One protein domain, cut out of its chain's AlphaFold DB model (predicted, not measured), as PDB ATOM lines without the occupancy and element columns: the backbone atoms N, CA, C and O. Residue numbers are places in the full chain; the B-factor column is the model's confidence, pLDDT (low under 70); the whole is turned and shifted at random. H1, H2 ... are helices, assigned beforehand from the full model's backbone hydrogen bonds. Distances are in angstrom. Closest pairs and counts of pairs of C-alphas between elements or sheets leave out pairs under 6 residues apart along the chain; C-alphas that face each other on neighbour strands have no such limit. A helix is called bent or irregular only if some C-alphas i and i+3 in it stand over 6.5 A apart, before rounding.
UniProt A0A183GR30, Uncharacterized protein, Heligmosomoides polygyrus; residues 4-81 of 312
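This is residues 4 to 81 of the 312 residues of an uncharacterized protein of Heligmosomoides polygyrus (UniProt A0A183GR30). Two helices, H1 and H2, lie side by side as a hairpin, and the short H3 crosses H2 near its beginning. Residues 35 to 65 make a long loop that swings out past the end of H2 and folds back to H3. The 78 printed residues hold three named helices and no named strand; the class is all helix, with 34 residues in named elements, under half. The whole is only just compact, close to loose, with a radius of gyration of the C-alphas of 13.8 A, and elongated, spanning 44 by 25 by 14 A.

H1, residues 4 to 15, begins at C-alpha 4 (-3.196, -6.714, -58.270) and measures 16.5 A. H2, residues 20 to 34, measures 21.0 A. H3, residues 66 to 72, measures 10.5 A and ends at C-alpha 72 (12.642, 0.711, -47.051); it is irregular, with C-alphas 68 and 71 7.7 A apart.

H1 and H2 touch, closest at the C-alphas of Leu 9 and Ile 23, 6.6 A, at a shallow tilt of 10 degrees, opposite ways. H2 touches H3 with residues 21 to 25 alone, closest at the C-alphas of Leu 21 and Pro 66, 4.8 A, about perpendicular at 85 degrees. H1 and H3 are apart. Each O i to N i+4 pair is within hydrogen-bond range in H1 and H2; in H3 0 of 3 are, against 2 of 4 O i to N i+3 pairs.

The C-alphas farthest apart, of Lys 44 and Asp 76, are 44.5 A apart. The printed part has no cut; the link from H1 to H2 is tight, that from H2 to H3 long. The model's pLDDT is under 70 at residues 76 to 81.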
ATOM      1  N   LEU A   4      -2.079  -6.773 -59.218       93.19
ATOM      2  CA  LEU A   4      -3.196  -6.714 -58.270       93.19
ATOM      3  C   LEU A   4      -2.753  -6.316 -56.852       93.19
ATOM      4  O   LEU A   4      -3.449  -5.546 -56.197       93.19
ATOM      5  N   ASP A   5      -1.577  -6.771 -56.406       92.75
ATOM      6  CA  ASP A   5      -1.023  -6.419 -55.089       92.75
ATOM      7  C   ASP A   5      -0.590  -4.949 -55.046       92.75
ATOM      8  O   ASP A   5      -0.758  -4.264 -54.039       92.75
ATOM      9  N   THR A   6      -0.075  -4.430 -56.164       93.69
ATOM     10  CA  THR A   6       0.214  -2.997 -56.308       93.69
ATOM     11  C   THR A   6      -1.071  -2.166 -56.328       93.69
ATOM     12  O   THR A   6      -1.125  -1.111 -55.703       93.69
ATOM     13  N   ALA A   7      -2.131  -2.632 -56.995       95.81
ATOM     14  CA  ALA A   7      -3.424  -1.948 -56.974       95.81
ATOM     15  C   ALA A   7      -4.034  -1.907 -55.558       95.81
ATOM     16  O   ALA A   7      -4.579  -0.878 -55.156       95.81
ATOM     17  N   TRP A   8      -3.894  -2.988 -54.784       95.25
ATOM     18  CA  TRP A   8      -4.286  -3.036 -53.372       95.25
ATOM     19  C   TRP A   8      -3.512  -2.029 -52.518       95.25
ATOM     20  O   TRP A   8      -4.130  -1.223 -51.823       95.25
ATOM     21  N   LEU A   9      -2.181  -2.009 -52.644       94.62
ATOM     22  CA  LEU A   9      -1.300  -1.040 -51.984       94.62
ATOM     23  C   LEU A   9      -1.755   0.404 -52.244       94.62
ATOM     24  O   LEU A   9      -1.930   1.177 -51.307       94.62
ATOM     25  N   ILE A  10      -1.968   0.762 -53.516       94.50
ATOM     26  CA  ILE A  10      -2.380   2.117 -53.911       94.50
ATOM     27  C   ILE A  10      -3.759   2.459 -53.338       94.50
ATOM     28  O   ILE A  10      -3.956   3.572 -52.850       94.50
ATOM     29  N   ARG A  11      -4.710   1.515 -53.367       94.88
ATOM     30  CA  ARG A  11      -6.039   1.705 -52.767       94.88
ATOM     31  C   ARG A  11      -5.929   1.990 -51.270       94.88
ATOM     32  O   ARG A  11      -6.542   2.938 -50.793       94.88
ATOM     33  N   GLU A  12      -5.168   1.184 -50.540       92.88
ATOM     34  CA  GLU A  12      -5.004   1.321 -49.089       92.88
ATOM     35  C   GLU A  12      -4.264   2.609 -48.712       92.88
ATOM     36  O   GLU A  12      -4.679   3.306 -47.785       92.88
ATOM     37  N   TYR A  13      -3.256   2.990 -49.501       90.75
ATOM     38  CA  TYR A  13      -2.585   4.282 -49.382       90.75
ATOM     39  C   TYR A  13      -3.553   5.451 -49.602       90.75
ATOM     40  O   TYR A  13      -3.610   6.368 -48.788       90.75
ATOM     41  N   GLY A  14      -4.375   5.398 -50.654       88.75
ATOM     42  CA  GLY A  14      -5.357   6.443 -50.961       88.75
ATOM     43  C   GLY A  14      -6.505   6.544 -49.950       88.75
ATOM     44  O   GLY A  14      -7.034   7.632 -49.735       88.75
ATOM     45  N   LEU A  15      -6.886   5.435 -49.304       90.19
ATOM     46  CA  LEU A  15      -7.851   5.451 -48.199       90.19
ATOM     47  C   LEU A  15      -7.291   6.136 -46.952       90.19
ATOM     48  O   LEU A  15      -8.080   6.653 -46.162       90.19
ATOM     49  N   ASN A  16      -5.965   6.112 -46.774       87.81
ATOM     50  CA  ASN A  16      -5.245   6.763 -45.681       87.81
ATOM     51  C   ASN A  16      -5.892   6.519 -44.309       87.81
ATOM     52  O   ASN A  16      -6.139   7.437 -43.532       87.81
ATOM     53  N   LYS A  17      -6.232   5.253 -44.045       87.88
ATOM     54  CA  LYS A  17      -6.743   4.780 -42.745       87.88
ATOM     55  C   LYS A  17      -5.669   4.099 -41.903       87.88
ATOM     56  O   LYS A  17      -5.841   3.976 -40.698       87.88
ATOM     57  N   ARG A  18      -4.600   3.644 -42.556       88.56
ATOM     58  CA  ARG A  18      -3.466   2.917 -41.987       88.56
ATOM     59  C   ARG A  18      -2.186   3.703 -42.223       88.56
ATOM     60  O   ARG A  18      -2.126   4.521 -43.147       88.56
ATOM     61  N   GLY A  19      -1.182   3.465 -41.391       87.56
ATOM     62  CA  GLY A  19       0.118   4.104 -41.547       87.56
ATOM     63  C   GLY A  19       0.877   3.575 -42.768       87.56
ATOM     64  O   GLY A  19       0.713   2.408 -43.136       87.56
ATOM     65  N   PRO A  20       1.751   4.379 -43.403       87.50
ATOM     66  CA  PRO A  20       2.539   3.928 -44.551       87.50
ATOM     67  C   PRO A  20       3.365   2.677 -44.267       87.50
ATOM     68  O   PRO A  20       3.440   1.800 -45.119       87.50
ATOM     69  N   LEU A  21       3.950   2.573 -43.070       89.50
ATOM     70  CA  LEU A  21       4.748   1.410 -42.681       89.50
ATOM     71  C   LEU A  21       3.901   0.136 -42.574       89.50
ATOM     72  O   LEU A  21       4.365  -0.922 -42.974       89.50
ATOM     73  N   GLU A  22       2.648   0.226 -42.124       90.81
ATOM     74  CA  GLU A  22       1.732  -0.926 -42.080       90.81
ATOM     75  C   GLU A  22       1.381  -1.409 -43.488       90.81
ATOM     76  O   GLU A  22       1.377  -2.605 -43.777       90.81
ATOM     77  N   ILE A  23       1.118  -0.458 -44.384       91.62
ATOM     78  CA  ILE A  23       0.789  -0.722 -45.784       91.62
ATOM     79  C   ILE A  23       2.000  -1.342 -46.510       91.62
ATOM     80  O   ILE A  23       1.844  -2.275 -47.300       91.62
ATOM     81  N   ILE A  24       3.217  -0.865 -46.220       91.94
ATOM     82  CA  ILE A  24       4.465  -1.424 -46.757       91.94
ATOM     83  C   ILE A  24       4.748  -2.810 -46.159       91.94
ATOM     84  O   ILE A  24       5.101  -3.717 -46.907       91.94
ATOM     85  N   ALA A  25       4.544  -3.019 -44.856       92.25
ATOM     86  CA  ALA A  25       4.747  -4.316 -44.204       92.25
ATOM     87  C   ALA A  25       3.812  -5.400 -44.764       92.25
ATOM     88  O   ALA A  25       4.255  -6.513 -45.067       92.25
ATOM     89  N   GLU A  26       2.539  -5.065 -44.995       92.50
ATOM     90  CA  GLU A  26       1.598  -5.946 -45.696       92.50
ATOM     91  C   GLU A  26       2.100  -6.249 -47.114       92.50
ATOM     92  O   GLU A  26       2.124  -7.404 -47.551       92.50
ATOM     93  N   ARG A  27       2.555  -5.217 -47.833       92.94
ATOM     94  CA  ARG A  27       3.038  -5.368 -49.204       92.94
ATOM     95  C   ARG A  27       4.273  -6.254 -49.303       92.94
ATOM     96  O   ARG A  27       4.350  -7.054 -50.240       92.94
ATOM     97  N   GLU A  28       5.214  -6.121 -48.381       92.44
ATOM     98  CA  GLU A  28       6.426  -6.937 -48.318       92.44
ATOM     99  C   GLU A  28       6.120  -8.366 -47.848       92.44
ATOM    100  O   GLU A  28       6.687  -9.321 -48.380       92.44
ATOM    101  N   SER A  29       5.143  -8.550 -46.954       91.75
ATOM    102  CA  SER A  29       4.650  -9.884 -46.581       91.75
ATOM    103  C   SER A  29       4.081 -10.625 -47.794       91.75
ATOM    104  O   SER A  29       4.465 -11.762 -48.066       91.75
ATOM    105  N   ILE A  30       3.248  -9.955 -48.598       91.00
ATOM    106  CA  ILE A  30       2.736 -10.510 -49.863       91.00
ATOM    107  C   ILE A  30       3.881 -10.769 -50.853       91.00
ATOM    108  O   ILE A  30       3.874 -11.771 -51.566       91.00
ATOM    109  N   TYR A  31       4.886  -9.888 -50.901       89.75
ATOM    110  CA  TYR A  31       6.036 -10.066 -51.789       89.75
ATOM    111  C   TYR A  31       6.846 -11.325 -51.458       89.75
ATOM    112  O   TYR A  31       7.263 -12.035 -52.371       89.75
ATOM    113  N   ARG A  32       7.020 -11.642 -50.171       87.19
ATOM    114  CA  ARG A  32       7.673 -12.883 -49.726       87.19
ATOM    115  C   ARG A  32       6.876 -14.121 -50.122       87.19
ATOM    116  O   ARG A  32       7.473 -15.090 -50.587       87.19
ATOM    117  N   LEU A  33       5.545 -14.063 -50.017       84.06
ATOM    118  CA  LEU A  33       4.674 -15.151 -50.465       84.06
ATOM    119  C   LEU A  33       4.843 -15.427 -51.963       84.06
ATOM    120  O   LEU A  33       4.920 -16.590 -52.344       84.06
ATOM    121  N   LEU A  34       4.980 -14.391 -52.805       80.25
ATOM    122  CA  LEU A  34       5.143 -14.546 -54.261       80.25
ATOM    123  C   LEU A  34       6.311 -15.459 -54.658       80.25
ATOM    124  O   LEU A  34       6.193 -16.184 -55.644       80.25
ATOM    125  N   ALA A  35       7.413 -15.453 -53.903       76.00
ATOM    126  CA  ALA A  35       8.561 -16.321 -54.173       76.00
ATOM    127  C   ALA A  35       8.253 -17.817 -53.953       76.00
ATOM    128  O   ALA A  35       8.977 -18.674 -54.452       76.00
ATOM    129  N   GLN A  36       7.181 -18.122 -53.220       74.25
ATOM    130  CA  GLN A  36       6.764 -19.466 -52.818       74.25
ATOM    131  C   GLN A  36       5.389 -19.853 -53.396       74.25
ATOM    132  O   GLN A  36       4.824 -20.882 -53.019       74.25
ATOM    133  N   VAL A  37       4.816 -19.039 -54.295       73.19
ATOM    134  CA  VAL A  37       3.499 -19.318 -54.880       73.19
ATOM    135  C   VAL A  37       3.580 -20.537 -55.792       73.19
ATOM    136  O   VAL A  37       4.165 -20.507 -56.874       73.19
ATOM    137  N   THR A  38       2.908 -21.601 -55.374       76.69
ATOM    138  CA  THR A  38       2.575 -22.760 -56.201       76.69
ATOM    139  C   THR A  38       1.085 -22.731 -56.545       76.69
ATOM    140  O   THR A  38       0.305 -21.994 -55.938       76.69
ATOM    141  N   LYS A  39       0.657 -23.553 -57.515       72.81
ATOM    142  CA  LYS A  39      -0.774 -23.710 -57.842       72.81
ATOM    143  C   LYS A  39      -1.608 -24.148 -56.629       72.81
ATOM    144  O   LYS A  39      -2.791 -23.833 -56.580       72.81
ATOM    145  N   ASP A  40      -0.986 -24.824 -55.665       76.12
ATOM    146  CA  ASP A  40      -1.640 -25.350 -54.464       76.12
ATOM    147  C   ASP A  40      -1.845 -24.288 -53.371       76.12
ATOM    148  O   ASP A  40      -2.791 -24.390 -52.593       76.12
ATOM    149  N   ASN A  41      -1.030 -23.227 -53.360       78.31
ATOM    150  CA  ASN A  41      -1.105 -22.136 -52.375       78.31
ATOM    151  C   ASN A  41      -2.023 -20.974 -52.818       78.31
ATOM    152  O   ASN A  41      -2.188 -19.979 -52.103       78.31
ATOM    153  N   MET A  42      -2.638 -21.105 -53.995       87.12
ATOM    154  CA  MET A  42      -3.575 -20.145 -54.576       87.12
ATOM    155  C   MET A  42      -5.017 -20.628 -54.434       87.12
ATOM    156  O   MET A  42      -5.314 -21.823 -54.466       87.12
ATOM    157  N   ASN A  43      -5.947 -19.687 -54.308       88.12
ATOM    158  CA  ASN A  43      -7.359 -20.010 -54.205       88.12
ATOM    159  C   ASN A  43      -7.886 -20.557 -55.546       88.12
ATOM    160  O   ASN A  43      -7.710 -19.964 -56.605       88.12
ATOM    161  N   LYS A  44      -8.583 -21.693 -55.519       89.69
ATOM    162  CA  LYS A  44      -9.077 -22.357 -56.738       89.69
ATOM    163  C   LYS A  44     -10.182 -21.565 -57.452       89.69
ATOM    164  O   LYS A  44     -10.408 -21.763 -58.643       89.69
ATOM    165  N   ALA A  45     -10.868 -20.662 -56.750       90.81
ATOM    166  CA  ALA A  45     -11.958 -19.853 -57.296       90.81
ATOM    167  C   ALA A  45     -11.447 -18.607 -58.049       90.81
ATOM    168  O   ALA A  45     -11.684 -17.475 -57.628       90.81
ATOM    169  N   ILE A  46     -10.769 -18.810 -59.185       89.50
ATOM    170  CA  ILE A  46     -10.169 -17.732 -60.003       89.50
ATOM    171  C   ILE A  46     -11.209 -16.676 -60.420       89.50
ATOM    172  O   ILE A  46     -10.915 -15.484 -60.464       89.50
ATOM    173  N   ASN A  47     -12.455 -17.088 -60.659       94.00
ATOM    174  CA  ASN A  47     -13.566 -16.197 -61.007       94.00
ATOM    175  C   ASN A  47     -13.954 -15.200 -59.897       94.00
ATOM    176  O   ASN A  47     -14.705 -14.266 -60.165       94.00
ATOM    177  N   LYS A  48     -13.475 -15.395 -58.664       91.94
ATOM    178  CA  LYS A  48     -13.708 -14.500 -57.519       91.94
ATOM    179  C   LYS A  48     -12.505 -13.612 -57.198       91.94
ATOM    180  O   LYS A  48     -12.523 -12.913 -56.187       91.94
ATOM    181  N   TYR A  49     -11.451 -13.653 -58.012       94.19
ATOM    182  CA  TYR A  49     -10.244 -12.875 -57.765       94.19
ATOM    183  C   TYR A  49     -10.522 -11.379 -57.872       94.19
ATOM    184  O   TYR A  49     -11.123 -10.899 -58.830       94.19
ATOM    185  N   THR A  50     -10.019 -10.635 -56.894       94.62
ATOM    186  CA  THR A  50     -10.053  -9.173 -56.888       94.62
ATOM    187  C   THR A  50      -8.666  -8.621 -56.559       94.62
ATOM    188  O   THR A  50      -7.698  -9.369 -56.384       94.62
ATOM    189  N   ILE A  51      -8.555  -7.296 -56.460       95.00
ATOM    190  CA  ILE A  51      -7.335  -6.663 -55.948       95.00
ATOM    191  C   ILE A  51      -7.038  -7.084 -54.501       95.00
ATOM    192  O   ILE A  51      -5.867  -7.153 -54.143       95.00
ATOM    193  N   ASP A  52      -8.047  -7.461 -53.705       93.19
ATOM    194  CA  ASP A  52      -7.846  -7.945 -52.337       93.19
ATOM    195  C   ASP A  52      -7.031  -9.259 -52.346       93.19
ATOM    196  O   ASP A  52      -7.483 -10.263 -52.917       93.19
ATOM    197  N   PRO A  53      -5.832  -9.281 -51.731       91.88
ATOM    198  CA  PRO A  53      -4.964 -10.456 -51.698       91.88
ATOM    199  C   PRO A  53      -5.616 -11.681 -51.039       91.88
ATOM    200  O   PRO A  53      -5.319 -12.804 -51.451       91.88
ATOM    201  N   LYS A  54      -6.562 -11.507 -50.106       90.94
ATOM    202  CA  LYS A  54      -7.275 -12.618 -49.435       90.94
ATOM    203  C   LYS A  54      -8.165 -13.416 -50.383       90.94
ATOM    204  O   LYS A  54      -8.475 -14.575 -50.129       90.94
ATOM    205  N   THR A  55      -8.571 -12.811 -51.499       92.56
ATOM    206  CA  THR A  55      -9.341 -13.520 -52.530       92.56
ATOM    207  C   THR A  55      -8.474 -14.456 -53.377       92.56
ATOM    208  O   THR A  55      -9.015 -15.305 -54.083       92.56
ATOM    209  N   ARG A  56      -7.141 -14.326 -53.293       91.25
ATOM    210  CA  ARG A  56      -6.168 -14.991 -54.171       91.25
ATOM    211  C   ARG A  56      -5.235 -15.938 -53.427       91.25
ATOM    212  O   ARG A  56      -5.006 -17.042 -53.911       91.25
ATOM    213  N   TYR A  57      -4.718 -15.529 -52.273       90.06
ATOM    214  CA  TYR A  57      -3.785 -16.318 -51.469       90.06
ATOM    215  C   TYR A  57      -4.536 -17.019 -50.332       90.06
ATOM    216  O   TYR A  57      -5.271 -16.369 -49.592       90.06
ATOM    217  N   VAL A  58      -4.374 -18.342 -50.208       82.94
ATOM    218  CA  VAL A  58      -5.126 -19.159 -49.230       82.94
ATOM    219  C   VAL A  58      -4.627 -18.945 -47.799       82.94
ATOM    220  O   VAL A  58      -5.443 -18.875 -46.885       82.94
ATOM    221  N   SER A  59      -3.312 -18.787 -47.610       78.44
ATOM    222  CA  SER A  59      -2.707 -18.415 -46.325       78.44
ATOM    223  C   SER A  59      -2.007 -17.066 -46.453       78.44
ATOM    224  O   SER A  59      -0.838 -16.980 -46.831       78.44
ATOM    225  N   LEU A  60      -2.761 -15.991 -46.217       79.81
ATOM    226  CA  LEU A  60      -2.208 -14.643 -46.172       79.81
ATOM    227  C   LEU A  60      -1.773 -14.330 -44.737       79.81
ATOM    228  O   LEU A  60      -2.553 -13.796 -43.949       79.81
ATOM    229  N   GLU A  61      -0.527 -14.654 -44.412       79.06
ATOM    230  CA  GLU A  61       0.090 -14.277 -43.142       79.06
ATOM    231  C   GLU A  61       0.926 -13.002 -43.308       79.06
ATOM    232  O   GLU A  61       1.790 -12.902 -44.184       79.06
ATOM    233  N   SER A  62       0.680 -12.008 -42.448       79.88
ATOM    234  CA  SER A  62       1.515 -10.807 -42.369       79.88
ATOM    235  C   SER A  62       2.796 -11.131 -41.605       79.88
ATOM    236  O   SER A  62       2.891 -10.901 -40.404       79.88
ATOM    237  N   SER A  63       3.771 -11.708 -42.309       84.75
ATOM    238  CA  SER A  63       5.061 -12.118 -41.733       84.75
ATOM    239  C   SER A  63       5.945 -10.961 -41.253       84.75
ATOM    240  O   SER A  63       6.927 -11.202 -40.559       84.75
ATOM    241  N   LEU A  64       5.635  -9.729 -41.660       90.38
ATOM    242  CA  LEU A  64       6.394  -8.529 -41.325       90.38
ATOM    243  C   LEU A  64       5.556  -7.569 -40.493       90.38
ATOM    244  O   LEU A  64       4.364  -7.382 -40.761       90.38
ATOM    245  N   GLN A  65       6.213  -6.944 -39.522       90.38
ATOM    246  CA  GLN A  65       5.680  -5.831 -38.752       90.38
ATOM    247  C   GLN A  65       6.140  -4.488 -39.351       90.38
ATOM    248  O   GLN A  65       7.116  -4.447 -40.107       90.38
ATOM    249  N   PRO A  66       5.453  -3.372 -39.053       89.19
ATOM    250  CA  PRO A  66       5.845  -2.039 -39.519       89.19
ATOM    251  C   PRO A  66       7.305  -1.670 -39.206       89.19
ATOM    252  O   PRO A  66       7.959  -0.988 -39.998       89.19
ATOM    253  N   GLU A  67       7.830  -2.140 -38.075       88.81
ATOM    254  CA  GLU A  67       9.205  -1.919 -37.622       88.81
ATOM    255  C   GLU A  67      10.228  -2.583 -38.553       88.81
ATOM    256  O   GLU A  67      11.305  -2.031 -38.786       88.81
ATOM    257  N   ASP A  68       9.871  -3.724 -39.146       89.75
ATOM    258  CA  ASP A  68      10.750  -4.512 -40.015       89.75
ATOM    259  C   ASP A  68      10.950  -3.883 -41.396       89.75
ATOM    260  O   ASP A  68      11.746  -4.391 -42.184       89.75
ATOM    261  N   VAL A  69      10.205  -2.827 -41.738       89.12
ATOM    262  CA  VAL A  69      10.229  -2.188 -43.068       89.12
ATOM    263  C   VAL A  69      10.667  -0.727 -43.037       89.12
ATOM    264  O   VAL A  69      10.679  -0.061 -44.074       89.12
ATOM    265  N   VAL A  70      11.094  -0.224 -41.876       86.50
ATOM    266  CA  VAL A  70      11.540   1.169 -41.711       86.50
ATOM    267  C   VAL A  70      12.686   1.512 -42.666       86.50
ATOM    268  O   VAL A  70      12.685   2.591 -43.255       86.50
ATOM    269  N   GLN A  71      13.627   0.588 -42.896       84.25
ATOM    270  CA  GLN A  71      14.757   0.811 -43.812       84.25
ATOM    271  C   GLN A  71      14.362   0.975 -45.289       84.25
ATOM    272  O   GLN A  71      15.179   1.426 -46.087       84.25
ATOM    273  N   ILE A  72      13.140   0.591 -45.671       85.38
ATOM    274  CA  ILE A  72      12.642   0.711 -47.051       85.38
ATOM    275  C   ILE A  72      12.134   2.137 -47.311       85.38
ATOM    276  O   ILE A  72      12.095   2.598 -48.453       85.38
ATOM    277  N   VAL A  73      11.766   2.866 -46.254       80.25
ATOM    278  CA  VAL A  73      11.260   4.233 -46.358       80.25
ATOM    279  C   VAL A  73      12.421   5.223 -46.349       80.25
ATOM    280  O   VAL A  73      13.110   5.399 -45.346       80.25
ATOM    281  N   SER A  74      12.597   5.934 -47.464       78.38
ATOM    282  CA  SER A  74      13.473   7.104 -47.518       78.38
ATOM    283  C   SER A  74      12.733   8.309 -46.932       78.38
ATOM    284  O   SER A  74      11.748   8.783 -47.495       78.38
ATOM    285  N   SER A  75      13.177   8.765 -45.765       71.56
ATOM    286  CA  SER A  75      12.670   9.949 -45.066       71.56
ATOM    287  C   SER A  75      13.849  10.672 -44.426       71.56
ATOM    288  O   SER A  75      14.831  10.027 -44.056       71.56
ATOM    289  N   ASP A  76      13.738  11.986 -44.237       69.62
ATOM    290  CA  ASP A  76      14.730  12.781 -43.502       69.62
ATOM    291  C   ASP A  76      14.874  12.296 -42.047       69.62
ATOM    292  O   ASP A  76      15.907  12.496 -41.409       69.62
ATOM    293  N   ASN A  77      13.843  11.620 -41.518       66.69
ATOM    294  CA  ASN A  77      13.904  10.941 -40.231       66.69
ATOM    295  C   ASN A  77      13.091   9.629 -40.230       66.69
ATOM    296  O   ASN A  77      11.934   9.610 -39.798       66.69
ATOM    297  N   PRO A  78      13.669   8.509 -40.700       61.53
ATOM    298  CA  PRO A  78      12.948   7.243 -40.836       61.53
ATOM    299  C   PRO A  78      12.604   6.621 -39.474       61.53
ATOM    300  O   PRO A  78      11.597   5.935 -39.349       61.53
ATOM    301  N   ARG A  79      13.381   6.925 -38.421       61.69
ATOM    302  CA  ARG A  79      13.133   6.449 -37.046       61.69
ATOM    303  C   ARG A  79      11.968   7.158 -36.348       61.69
ATOM    304  O   ARG A  79      11.518   6.680 -35.316       61.69
ATOM    305  N   LEU A  80      11.504   8.287 -36.888       62.16
ATOM    306  CA  LEU A  80      10.339   9.025 -36.389       62.16
ATOM    307  C   LEU A  80       9.099   8.841 -37.274       62.16
ATOM    308  O   LEU A  80       8.114   9.556 -37.096       62.16
ATOM    309  N   ALA A  81       9.139   7.920 -38.242       65.38
ATOM    310  CA  ALA A  81       7.973   7.611 -39.053       65.38
ATOM    311  C   ALA A  81       6.835   7.113 -38.136       65.38
ATOM    312  O   ALA A  81       7.035   6.139 -37.408       65.38
TER     313      ALA A  81